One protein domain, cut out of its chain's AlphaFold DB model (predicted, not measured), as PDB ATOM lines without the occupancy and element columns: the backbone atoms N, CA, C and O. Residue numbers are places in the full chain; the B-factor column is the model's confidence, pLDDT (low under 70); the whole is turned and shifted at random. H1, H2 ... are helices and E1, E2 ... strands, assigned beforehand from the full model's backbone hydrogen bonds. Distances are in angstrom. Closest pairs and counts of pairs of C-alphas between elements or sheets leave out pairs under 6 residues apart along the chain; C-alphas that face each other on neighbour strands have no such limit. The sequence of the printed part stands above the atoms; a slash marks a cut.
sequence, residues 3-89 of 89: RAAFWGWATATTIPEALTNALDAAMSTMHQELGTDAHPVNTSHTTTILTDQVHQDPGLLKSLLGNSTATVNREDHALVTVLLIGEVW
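What this domain is: This is residues 3 to 89 of the 89 residues of an uncharacterized protein of Rhodococcus sp. T7 (UniProt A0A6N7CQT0). A long, twisted sheet of three strands, E1, E3 and E2, curls round one long helix, H1, and a short helix, H2, lies past one end of the sheet in a loop whose residues 54 to 59 stick out. The outline is a rod, its C-alphas spanning 49 by 20 by 17 A. The printed part has 87 residues, with two named helices and three named strands in the order E1, H1, E2, H2, E3, and its class is mixed, helices and strands. The sheet's order is E1, E3, E2, all antiparallel, and the whole is loose, with a radius of gyration of the C-alphas of 15.2 A.

Where its parts are: Find C-alpha 3 at (-1.931, 45.074, 143.560); from there strand E1, residues 3 to 12, runs 29.5 A. Helix H1 follows at residues 15 to 34, 27.9 A long, starting from C-alpha 15 at (2.286, 66.187, 161.803). Strand E2, residues 39 to 50, measures 31.0 A from first to last C-alpha and bends by 68 degrees at residue 42. Helix H2 is residues 58 to 66, 12.1 A. Strand E3, residues 77 to 88, runs 34.4 A and ends at C-alpha 88, at (4.340, 45.046, 141.291).

How they stand to each other: Begin with the edge strand E1, which is antiparallel to the inner strand E3 at 161 degrees; look for N 6 and O 84, 2.8 A apart and within hydrogen-bond range. On the other side of E3 is the edge strand E2, antiparallel at 167 degrees, with N 46 and O 81 within hydrogen-bond range at 2.8 A. H1 is on the sheet, making two layers, a helix on one face of a sheet. Its closest C-alphas to E1 are Ala 26 and Gly 8, 4.1 A apart; to E3, Ile 15 and Ala 78, 5.3 A. E1, H1 and E2 form a split strand-helix-strand unit, two strands running the same way with E3 between them, and its crossover is right-handed. H2 is apart from E1 and H1, and only just not on the sheet, with 4 pairs of C-alphas within 10 A. In H1 and H2 every O i to N i+4 pair is within hydrogen-bond range.

The domain as a whole: The C-alphas farthest apart are those of Gln 56 and Trp 89, 50.1 A. The printed part has no cut. The links E1 to H1 and H1 to E2 are tight, those from E2 to H2 and H2 to E3 short. The mean pLDDT of the printed part is 75.4; look at residues 49 to 77 for the low confidence, under 70.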
ATOM      1  N   ARG A   3      -1.578  43.777 142.969       91.56
ATOM      2  CA  ARG A   3      -1.931  45.074 143.560       91.56
ATOM      3  C   ARG A   3      -2.686  44.869 144.864       91.56
ATOM      4  O   ARG A   3      -3.571  44.018 144.924       91.56
ATOM      5  N   ALA A   4      -2.345  45.645 145.886       91.19
ATOM      6  CA  ALA A   4      -2.976  45.570 147.200       91.19
ATOM      7  C   ALA A   4      -2.933  46.925 147.921       91.19
ATOM      8  O   ALA A   4      -2.245  47.854 147.496       91.19
ATOM      9  N   ALA A   5      -3.726  47.037 148.983       91.69
ATOM     10  CA  ALA A   5      -3.822  48.224 149.819       91.69
ATOM     11  C   ALA A   5      -3.163  47.964 151.177       91.69
ATOM     12  O   ALA A   5      -3.413  46.934 151.797       91.69
ATOM     13  N   PHE A   6      -2.370  48.926 151.636       91.00
ATOM     14  CA  PHE A   6      -1.559  48.857 152.842       91.00
ATOM     15  C   PHE A   6      -1.872  50.041 153.737       91.00
ATOM     16  O   PHE A   6      -1.988  51.175 153.271       91.00
ATOM     17  N   TRP A   7      -1.995  49.761 155.025       90.31
ATOM     18  CA  TRP A   7      -2.236  50.770 156.039       90.31
ATOM     19  C   TRP A   7      -0.979  50.973 156.868       90.31
ATOM     20  O   TRP A   7      -0.311  50.014 157.244       90.31
ATOM     21  N   GLY A   8      -0.688  52.227 157.181       88.38
ATOM     22  CA  GLY A   8       0.319  52.603 158.160       88.38
ATOM     23  C   GLY A   8      -0.239  53.672 159.079       88.38
ATOM     24  O   GLY A   8      -1.085  54.472 158.680       88.38
ATOM     25  N   TRP A   9       0.195  53.675 160.329       89.12
ATOM     26  CA  TRP A   9      -0.211  54.685 161.295       89.12
ATOM     27  C   TRP A   9       0.956  55.006 162.213       89.12
ATOM     28  O   TRP A   9       1.784  54.142 162.501       89.12
ATOM     29  N   ALA A  10       1.024  56.251 162.663       84.25
ATOM     30  CA  ALA A  10       2.004  56.669 163.647       84.25
ATOM     31  C   ALA A  10       1.522  57.902 164.405       84.25
ATOM     32  O   ALA A  10       0.775  58.731 163.881       84.25
ATOM     33  N   THR A  11       1.993  58.018 165.643       81.56
ATOM     34  CA  THR A  11       1.841  59.212 166.469       81.56
ATOM     35  C   THR A  11       3.181  59.912 166.620       81.56
ATOM     36  O   THR A  11       4.180  59.249 166.898       81.56
ATOM     37  N   ALA A  12       3.209  61.235 166.515       78.50
ATOM     38  CA  ALA A  12       4.387  62.040 166.827       78.50
ATOM     39  C   ALA A  12       3.980  63.406 167.389       78.50
ATOM     40  O   ALA A  12       2.807  63.768 167.358       78.50
ATOM     41  N   THR A  13       4.940  64.174 167.900       77.50
ATOM     42  CA  THR A  13       4.692  65.540 168.402       77.50
ATOM     43  C   THR A  13       4.493  66.551 167.268       77.50
ATOM     44  O   THR A  13       4.056  67.675 167.497       77.50
ATOM     45  N   THR A  14       4.776  66.156 166.021       75.00
ATOM     46  CA  THR A  14       4.531  66.969 164.827       75.00
ATOM     47  C   THR A  14       3.840  66.160 163.728       75.00
ATOM     48  O   THR A  14       4.082  64.963 163.565       75.00
ATOM     49  N   ILE A  15       2.983  66.818 162.939       74.56
ATOM     50  CA  ILE A  15       2.286  66.187 161.803       74.56
ATOM     51  C   ILE A  15       3.273  65.637 160.753       74.56
ATOM     52  O   ILE A  15       3.070  64.503 160.322       74.56
ATOM     53  N   PRO A  16       4.340  66.360 160.339       78.25
ATOM     54  CA  PRO A  16       5.273  65.841 159.335       78.25
ATOM     55  C   PRO A  16       6.013  64.577 159.787       78.25
ATOM     56  O   PRO A  16       6.205  63.656 158.994       78.25
ATOM     57  N   GLU A  17       6.394  64.503 161.063       79.75
ATOM     58  CA  GLU A  17       7.036  63.319 161.639       79.75
ATOM     59  C   GLU A  17       6.063  62.136 161.710       79.75
ATOM     60  O   GLU A  17       6.385  61.043 161.248       79.75
ATOM     61  N   ALA A  18       4.838  62.363 162.200       79.69
ATOM     62  CA  ALA A  18       3.798  61.337 162.238       79.69
ATOM     63  C   ALA A  18       3.476  60.807 160.832       79.69
ATOM     64  O   ALA A  18       3.325  59.602 160.642       79.69
ATOM     65  N   LEU A  19       3.419  61.687 159.828       84.31
ATOM     66  CA  LEU A  19       3.198  61.298 158.437       84.31
ATOM     67  C   LEU A  19       4.346  60.451 157.887       84.31
ATOM     68  O   LEU A  19       4.085  59.435 157.246       84.31
ATOM     69  N   THR A  20       5.593  60.847 158.148       87.56
ATOM     70  CA  THR A  20       6.783  60.111 157.689       87.56
ATOM     71  C   THR A  20       6.789  58.702 158.276       87.56
ATOM     72  O   THR A  20       6.846  57.723 157.538       87.56
ATOM     73  N   ASN A  21       6.589  58.594 159.589       90.00
ATOM     74  CA  ASN A  21       6.572  57.313 160.290       90.00
ATOM     75  C   ASN A  21       5.411  56.412 159.828       90.00
ATOM     76  O   ASN A  21       5.589  55.207 159.643       90.00
ATOM     77  N   ALA A  22       4.221  56.981 159.609       86.00
ATOM     78  CA  ALA A  22       3.067  56.234 159.110       86.00
ATOM     79  C   ALA A  22       3.277  55.751 157.665       86.00
ATOM     80  O   ALA A  22       2.866  54.642 157.319       86.00
ATOM     81  N   LEU A  23       3.928  56.560 156.825       90.56
ATOM     82  CA  LEU A  23       4.262  56.185 155.455       90.56
ATOM     83  C   LEU A  23       5.296  55.055 155.422       90.56
ATOM     84  O   LEU A  23       5.096  54.081 154.698       90.56
ATOM     85  N   ASP A  24       6.346  55.141 156.239       93.56
ATOM     86  CA  ASP A  24       7.367  54.095 156.352       93.56
ATOM     87  C   ASP A  24       6.761  52.762 156.809       93.56
ATOM     88  O   ASP A  24       7.080  51.710 156.250       93.56
ATOM     89  N   ALA A  25       5.817  52.793 157.755       92.56
ATOM     90  CA  ALA A  25       5.085  51.600 158.182       92.56
ATOM     91  C   ALA A  25       4.256  50.977 157.037       92.56
ATOM     92  O   ALA A  25       4.289  49.758 156.832       92.56
ATOM     93  N   ALA A  26       3.548  51.803 156.255       91.31
ATOM     94  CA  ALA A  26       2.768  51.334 155.108       91.31
ATOM     95  C   ALA A  26       3.667  50.748 154.001       91.31
ATOM     96  O   ALA A  26       3.361  49.687 153.455       91.31
ATOM     97  N   MET A  27       4.795  51.402 153.698       92.56
ATOM     98  CA  MET A  27       5.771  50.927 152.708       92.56
ATOM     99  C   MET A  27       6.456  49.632 153.150       92.56
ATOM    100  O   MET A  27       6.580  48.710 152.349       92.56
ATOM    101  N   SER A  28       6.838  49.523 154.427       95.00
ATOM    102  CA  SER A  28       7.431  48.298 154.975       95.00
ATOM    103  C   SER A  28       6.486  47.105 154.820       95.00
ATOM    104  O   SER A  28       6.897  46.046 154.345       95.00
ATOM    105  N   THR A  29       5.200  47.296 155.130       94.12
ATOM    106  CA  THR A  29       4.172  46.256 154.965       94.12
ATOM    107  C   THR A  29       3.987  45.884 153.492       94.12
ATOM    108  O   THR A  29       3.955  44.704 153.145       94.12
ATOM    109  N   MET A  30       3.950  46.880 152.597       94.81
ATOM    110  CA  MET A  30       3.888  46.647 151.153       94.81
ATOM    111  C   MET A  30       5.057  45.785 150.670       94.81
ATOM    112  O   MET A  30       4.840  44.807 149.954       94.81
ATOM    113  N   HIS A  31       6.288  46.118 151.060       95.19
ATOM    114  CA  HIS A  31       7.476  45.374 150.639       95.19
ATOM    115  C   HIS A  31       7.537  43.965 151.229       95.19
ATOM    116  O   HIS A  31       8.034  43.059 150.563       95.19
ATOM    117  N   GLN A  32       6.995  43.748 152.429       94.38
ATOM    118  CA  GLN A  32       6.861  42.406 153.006       94.38
ATOM    119  C   GLN A  32       5.875  41.529 152.217       94.38
ATOM    120  O   GLN A  32       6.138  40.344 152.018       94.38
ATOM    121  N   GLU A  33       4.756  42.086 151.743       92.56
ATOM    122  CA  GLU A  33       3.693  41.305 151.087       92.56
ATOM    123  C   GLU A  33       3.808  41.197 149.557       92.56
ATOM    124  O   GLU A  33       3.361  40.210 148.949       92.56
ATOM    125  N   LEU A  34       4.336  42.233 148.905       93.25
ATOM    126  CA  LEU A  34       4.472  42.314 147.446       93.25
ATOM    127  C   LEU A  34       5.916  42.146 146.970       93.25
ATOM    128  O   LEU A  34       6.123  41.935 145.777       93.25
ATOM    129  N   GLY A  35       6.886  42.184 147.885       92.06
ATOM    130  CA  GLY A  35       8.311  42.174 147.574       92.06
ATOM    131  C   GLY A  35       8.893  43.583 147.453       92.06
ATOM    132  O   GLY A  35       8.175  44.572 147.303       92.06
ATOM    133  N   THR A  36      10.221  43.672 147.511       90.81
ATOM    134  CA  THR A  36      10.974  44.940 147.477       90.81
ATOM    135  C   THR A  36      10.827  45.709 146.167       90.81
ATOM    136  O   THR A  36      11.025  46.921 146.149       90.81
ATOM    137  N   ASP A  37      10.444  45.021 145.091       92.56
ATOM    138  CA  ASP A  37      10.230  45.611 143.765       92.56
ATOM    139  C   ASP A  37       8.841  46.260 143.624       92.56
ATOM    140  O   ASP A  37       8.503  46.802 142.574       92.56
ATOM    141  N   ALA A  38       8.007  46.201 144.667       90.38
ATOM    142  CA  ALA A  38       6.714  46.864 144.671       90.38
ATOM    143  C   ALA A  38       6.862  48.388 144.776       90.38
ATOM    144  O   ALA A  38       7.672  48.920 145.544       90.38
ATOM    145  N   HIS A  39       6.013  49.096 144.037       90.62
ATOM    146  CA  HIS A  39       5.983  50.549 143.979       90.62
ATOM    147  C   HIS A  39       4.634  51.093 144.468       90.62
ATOM    148  O   HIS A  39       3.585  50.525 144.145       90.62
ATOM    149  N   PRO A  40       4.628  52.208 145.218       89.00
ATOM    150  CA  PRO A  40       3.393  52.880 145.583       89.00
ATOM    151  C   PRO A  40       2.821  53.631 144.376       89.00
ATOM    152  O   PRO A  40       3.510  54.429 143.745       89.00
ATOM    153  N   VAL A  41       1.548  53.396 144.063       86.75
ATOM    154  CA  VAL A  41       0.845  54.036 142.934       86.75
ATOM    155  C   VAL A  41      -0.193  55.067 143.377       86.75
ATOM    156  O   VAL A  41      -0.594  55.919 142.586       86.75
ATOM    157  N   ASN A  42      -0.636  55.023 144.637       82.56
ATOM    158  CA  ASN A  42      -1.470  56.061 145.243       82.56
ATOM    159  C   ASN A  42      -1.260  56.077 146.761       82.56
ATOM    160  O   ASN A  42      -1.245  55.016 147.384       82.56
ATOM    161  N   THR A  43      -1.153  57.269 147.341       80.31
ATOM    162  CA  THR A  43      -1.007  57.473 148.781       80.31
ATOM    163  C   THR A  43      -2.000  58.534 149.230       80.31
ATOM    164  O   THR A  43      -1.979  59.666 148.752       80.31
ATOM    165  N   SER A  44      -2.852  58.176 150.183       81.12
ATOM    166  CA  SER A  44      -3.761  59.099 150.863       81.12
ATOM    167  C   SER A  44      -3.502  59.040 152.363       81.12
ATOM    168  O   SER A  44      -3.083  58.005 152.877       81.12
ATOM    169  N   HIS A  45      -3.711  60.144 153.074       78.12
ATOM    170  CA  HIS A  45      -3.526  60.176 154.519       78.12
ATOM    171  C   HIS A  45      -4.620  60.990 155.196       78.12
ATOM    172  O   HIS A  45      -5.196  61.905 154.610       78.12
ATOM    173  N   THR A  46      -4.906  60.627 156.438       77.31
ATOM    174  CA  THR A  46      -5.779  61.370 157.343       77.31
ATOM    175  C   THR A  46      -4.979  61.726 158.583       77.31
ATOM    176  O   THR A  46      -4.351  60.858 159.190       77.31
ATOM    177  N   THR A  47      -5.019  62.998 158.966       71.44
ATOM    178  CA  THR A  47      -4.361  63.510 160.170       71.44
ATOM    179  C   THR A  47      -5.414  63.798 161.228       71.44
ATOM    180  O   THR A  47      -6.357  64.545 160.985       71.44
ATOM    181  N   THR A  48      -5.239  63.218 162.408       71.50
ATOM    182  CA  THR A  48      -6.041  63.472 163.605       71.50
ATOM    183  C   THR A  48      -5.134  64.075 164.668       71.50
ATOM    184  O   THR A  48      -4.084  63.519 164.971       71.50
ATOM    185  N   ILE A  49      -5.520  65.209 165.247       67.62
ATOM    186  CA  ILE A  49      -4.790  65.788 166.379       67.62
ATOM    187  C   ILE A  49      -5.371  65.198 167.663       67.62
ATOM    188  O   ILE A  49      -6.540  65.420 167.974       67.62
ATOM    189  N   LEU A  50      -4.563  64.419 168.378       65.38
ATOM    190  CA  LEU A  50      -4.855  63.917 169.713       65.38
ATOM    191  C   LEU A  50      -4.340  64.952 170.709       65.38
ATOM    192  O   LEU A  50      -3.135  65.113 170.888       65.38
ATOM    193  N   THR A  51      -5.259  65.674 171.331       59.59
ATOM    194  CA  THR A  51      -4.948  66.631 172.390       59.59
ATOM    195  C   THR A  51      -5.587  66.137 173.679       59.59
ATOM    196  O   THR A  51      -6.764  65.773 173.689       59.59
ATOM    197  N   ASP A  52      -4.796  66.061 174.750       53.16
ATOM    198  CA  ASP A  52      -5.299  65.725 176.092       53.16
ATOM    199  C   ASP A  52      -6.052  66.923 176.704       53.16
ATOM    200  O   ASP A  52      -6.895  66.805 177.593       53.16
ATOM    201  N   GLN A  53      -5.804  68.113 176.152       47.53
ATOM    202  CA  GLN A  53      -6.545  69.315 176.461       47.53
ATOM    203  C   GLN A  53      -7.718  69.418 175.489       47.53
ATOM    204  O   GLN A  53      -7.545  69.580 174.285       47.53
ATOM    205  N   VAL A  54      -8.948  69.394 176.001       46.16
ATOM    206  CA  VAL A  54     -10.106  69.921 175.267       46.16
ATOM    207  C   VAL A  54      -9.841  71.417 175.031       46.16
ATOM    208  O   VAL A  54     -10.308  72.265 175.786       46.16
ATOM    209  N   HIS A  55      -9.024  71.762 174.032       48.19
ATOM    210  CA  HIS A  55      -8.704  73.137 173.674       48.19
ATOM    211  C   HIS A  55      -9.977  73.753 173.097       48.19
ATOM    212  O   HIS A  55     -10.289  73.631 171.914       48.19
ATOM    213  N   GLN A  56     -10.733  74.416 173.969       47.78
ATOM    214  CA  GLN A  56     -11.948  75.180 173.683       47.78
ATOM    215  C   GLN A  56     -11.667  76.462 172.872       47.78
ATOM    216  O   GLN A  56     -12.498  77.365 172.880       47.78
ATOM    217  N   ASP A  57     -10.521  76.573 172.186       50.34
ATOM    218  CA  ASP A  57     -10.200  77.719 171.334       50.34
ATOM    219  C   ASP A  57     -10.288  77.337 169.839       50.34
ATOM    220  O   ASP A  57      -9.357  76.750 169.270       50.34
ATOM    221  N   PRO A  58     -11.399  77.688 169.161       54.66
ATOM    222  CA  PRO A  58     -11.590  77.459 167.731       54.66
ATOM    223  C   PRO A  58     -10.521  78.116 166.845       54.66
ATOM    224  O   PRO A  58     -10.342  77.695 165.699       54.66
ATOM    225  N   GLY A  59      -9.826  79.152 167.333       56.66
ATOM    226  CA  GLY A  59      -8.743  79.817 166.608       56.66
ATOM    227  C   GLY A  59      -7.499  78.940 166.473       56.66
ATOM    228  O   GLY A  59      -6.862  78.929 165.418       56.66
ATOM    229  N   LEU A  60      -7.208  78.140 167.500       54.00
ATOM    230  CA  LEU A  60      -6.050  77.248 167.553       54.00
ATOM    231  C   LEU A  60      -6.264  76.022 166.650       54.00
ATOM    232  O   LEU A  60      -5.393  75.688 165.849       54.00
ATOM    233  N   LEU A  61      -7.479  75.455 166.643       54.09
ATOM    234  CA  LEU A  61      -7.885  74.414 165.684       54.09
ATOM    235  C   LEU A  61      -7.826  74.905 164.230       54.09
ATOM    236  O   LEU A  61      -7.323  74.197 163.359       54.09
ATOM    237  N   LYS A  62      -8.288  76.131 163.947       52.28
ATOM    238  CA  LYS A  62      -8.166  76.731 162.606       52.28
ATOM    239  C   LYS A  62      -6.712  76.958 162.193       52.28
ATOM    240  O   LYS A  62      -6.393  76.775 161.022       52.28
ATOM    241  N   SER A  63      -5.842  77.343 163.126       53.28
ATOM    242  CA  SER A  63      -4.412  77.525 162.861       53.28
ATOM    243  C   SER A  63      -3.711  76.193 162.560       53.28
ATOM    244  O   SER A  63      -2.951  76.122 161.595       53.28
ATOM    245  N   LEU A  64      -4.042  75.130 163.303       53.09
ATOM    246  CA  LEU A  64      -3.546  73.765 163.075       53.09
ATOM    247  C   LEU A  64      -4.022  73.182 161.731       53.09
ATOM    248  O   LEU A  64      -3.248  72.545 161.026       53.09
ATOM    249  N   LEU A  65      -5.286  73.416 161.356       54.91
ATOM    250  CA  LEU A  65      -5.874  72.897 160.111       54.91
ATOM    251  C   LEU A  65      -5.462  73.693 158.862       54.91
ATOM    252  O   LEU A  65      -5.503  73.159 157.756       54.91
ATOM    253  N   GLY A  66      -5.098  74.969 159.019       51.88
ATOM    254  CA  GLY A  66      -4.722  75.857 157.916       51.88
ATOM    255  C   GLY A  66      -3.224  75.899 157.607       51.88
ATOM    256  O   GLY A  66      -2.845  76.417 156.559       51.88
ATOM    257  N   ASN A  67      -2.372  75.382 158.496       46.69
ATOM    258  CA  ASN A  67      -0.924  75.485 158.360       46.69
ATOM    259  C   ASN A  67      -0.272  74.112 158.580       46.69
ATOM    260  O   ASN A  67      -0.169  73.638 159.708       46.69
ATOM    261  N   SER A  68       0.222  73.486 157.507       47.47
ATOM    262  CA  SER A  68       0.896  72.170 157.525       47.47
ATOM    263  C   SER A  68       2.207  72.126 158.337       47.47
ATOM    264  O   SER A  68       2.929  71.134 158.302       47.47
ATOM    265  N   THR A  69       2.536  73.211 159.040       46.91
ATOM    266  CA  THR A  69       3.726  73.413 159.879       46.91
ATOM    267  C   THR A  69       3.378  73.736 161.331       46.91
ATOM    268  O   THR A  69       4.264  74.095 162.105       46.91
ATOM    269  N   ALA A  70       2.104  73.649 161.717       48.09
ATOM    270  CA  ALA A  70       1.688  74.024 163.053       48.09
ATOM    271  C   ALA A  70       2.282  73.071 164.105       48.09
ATOM    272  O   ALA A  70       2.047  71.860 164.093       48.09
ATOM    273  N   THR A  71       3.089  73.636 165.002       47.75
ATOM    274  CA  THR A  71       3.660  72.942 166.154       47.75
ATOM    275  C   THR A  71       2.527  72.640 167.125       47.75
ATOM    276  O   THR A  71       1.932  73.561 167.688       47.75
ATOM    277  N   VAL A  72       2.196  71.362 167.290       51.34
ATOM    278  CA  VAL A  72       1.238  70.931 168.309       51.34
ATOM    279  C   VAL A  72       1.890  71.158 169.680       51.34
ATOM    280  O   VAL A  72       3.120  71.101 169.796       51.34
ATOM    281  N   ASN A  73       1.109  71.538 170.694       53.12
ATOM    282  CA  ASN A  73       1.647  71.858 172.015       53.12
ATOM    283  C   ASN A  73       2.427  70.648 172.569       53.12
ATOM    284  O   ASN A  73       2.200  69.520 172.143       53.12
ATOM    285  N   ARG A  74       3.360  70.842 173.510       52.06
ATOM    286  CA  ARG A  74       4.308  69.785 173.945       52.06
ATOM    287  C   ARG A  74       3.634  68.523 174.532       52.06
ATOM    288  O   ARG A  74       4.308  67.512 174.701       52.06
ATOM    289  N   GLU A  75       2.341  68.602 174.841       56.59
ATOM    290  CA  GLU A  75       1.489  67.534 175.389       56.59
ATOM    291  C   GLU A  75       0.530  66.919 174.346       56.59
ATOM    292  O   GLU A  75      -0.147  65.936 174.635       56.59
ATOM    293  N   ASP A  76       0.482  67.459 173.127       63.53
ATOM    294  CA  ASP A  76      -0.410  67.010 172.063       63.53
ATOM    295  C   ASP A  76       0.342  66.133 171.045       63.53
ATOM    296  O   ASP A  76       1.484  66.406 170.668       63.53
ATOM    297  N   HIS A  77      -0.319  65.090 170.544       67.88
ATOM    298  CA  HIS A  77       0.223  64.182 169.536       67.88
ATOM    299  C   HIS A  77      -0.589  64.252 168.240       67.88
ATOM    300  O   HIS A  77      -1.810  64.128 168.233       67.88
ATOM    301  N   ALA A  78       0.082  64.378 167.101       73.06
ATOM    302  CA  ALA A  78      -0.538  64.127 165.808       73.06
ATOM    303  C   ALA A  78      -0.564  62.616 165.554       73.06
ATOM    304  O   ALA A  78       0.489  61.986 165.499       73.06
ATOM    305  N   LEU A  79      -1.754  62.042 165.380       79.81
ATOM    306  CA  LEU A  79      -1.957  60.709 164.822       79.81
ATOM    307  C   LEU A  79      -2.184  60.846 163.319       79.81
ATOM    308  O   LEU A  79      -3.164  61.447 162.883       79.81
ATOM    309  N   VAL A  80      -1.315  60.249 162.516       78.38
ATOM    310  CA  VAL A  80      -1.507  60.168 161.068       78.38
ATOM    311  C   VAL A  80      -1.766  58.721 160.687       78.38
ATOM    312  O   VAL A  80      -1.062  57.818 161.129       78.38
ATOM    313  N   THR A  81      -2.790  58.510 159.864       82.44
ATOM    314  CA  THR A  81      -3.079  57.228 159.217       82.44
ATOM    315  C   THR A  81      -2.885  57.387 157.716       82.44
ATOM    316  O   THR A  81      -3.407  58.328 157.122       82.44
ATOM    317  N   VAL A  82      -2.144  56.474 157.099       85.88
ATOM    318  CA  VAL A  82      -1.833  56.440 155.670       85.88
ATOM    319  C   VAL A  82      -2.465  55.197 155.057       85.88
ATOM    320  O   VAL A  82      -2.309  54.096 155.580       85.88
ATOM    321  N   LEU A  83      -3.141  55.383 153.926       89.38
ATOM    322  CA  LEU A  83      -3.552  54.326 153.013       89.38
ATOM    323  C   LEU A  83      -2.706  54.423 151.745       89.38
ATOM    324  O   LEU A  83      -2.749  55.430 151.031       89.38
ATOM    325  N   LEU A  84      -1.978  53.352 151.459       89.81
ATOM    326  CA  LEU A  84      -1.074  53.225 150.330       89.81
ATOM    327  C   LEU A  84      -1.529  52.082 149.427       89.81
ATOM    328  O   LEU A  84      -1.808  50.982 149.887       89.81
ATOM    329  N   ILE A  85      -1.602  52.327 148.124       90.62
ATOM    330  CA  ILE A  85      -1.833  51.286 147.128       90.62
ATOM    331  C   ILE A  85      -0.478  50.897 146.548       90.62
ATOM    332  O   ILE A  85       0.175  51.728 145.917       90.62
ATOM    333  N   GLY A  86      -0.081  49.646 146.763       89.31
ATOM    334  CA  GLY A  86       1.152  49.068 146.241       89.31
ATOM    335  C   GLY A  86       0.901  48.180 145.031       89.31
ATOM    336  O   GLY A  86      -0.111  47.473 144.972       89.31
ATOM    337  N   GLU A  87       1.829  48.201 144.081       91.31
ATOM    338  CA  GLU A  87       1.755  47.436 142.839       91.31
ATOM    339  C   GLU A  87       3.129  46.882 142.445       91.31
ATOM    340  O   GLU A  87       4.142  47.561 142.585       91.31
ATOM    341  N   VAL A  88       3.162  45.649 141.936       89.88
ATOM    342  CA  VAL A  88       4.340  45.046 141.291       89.88
ATOM    343  C   VAL A  88       3.943  44.557 139.897       89.88
ATOM    344  O   VAL A  88       2.881  43.935 139.737       89.88
ATOM    345  N   TRP A  89       4.767  44.886 138.900       83.50
ATOM    346  CA  TRP A  89       4.478  44.716 137.471       83.50
ATOM    347  C   TRP A  89       4.684  43.270 137.016       83.50
ATOM    348  O   TRP A  89       5.802  42.746 137.189       83.50
TER     349      TRP A  89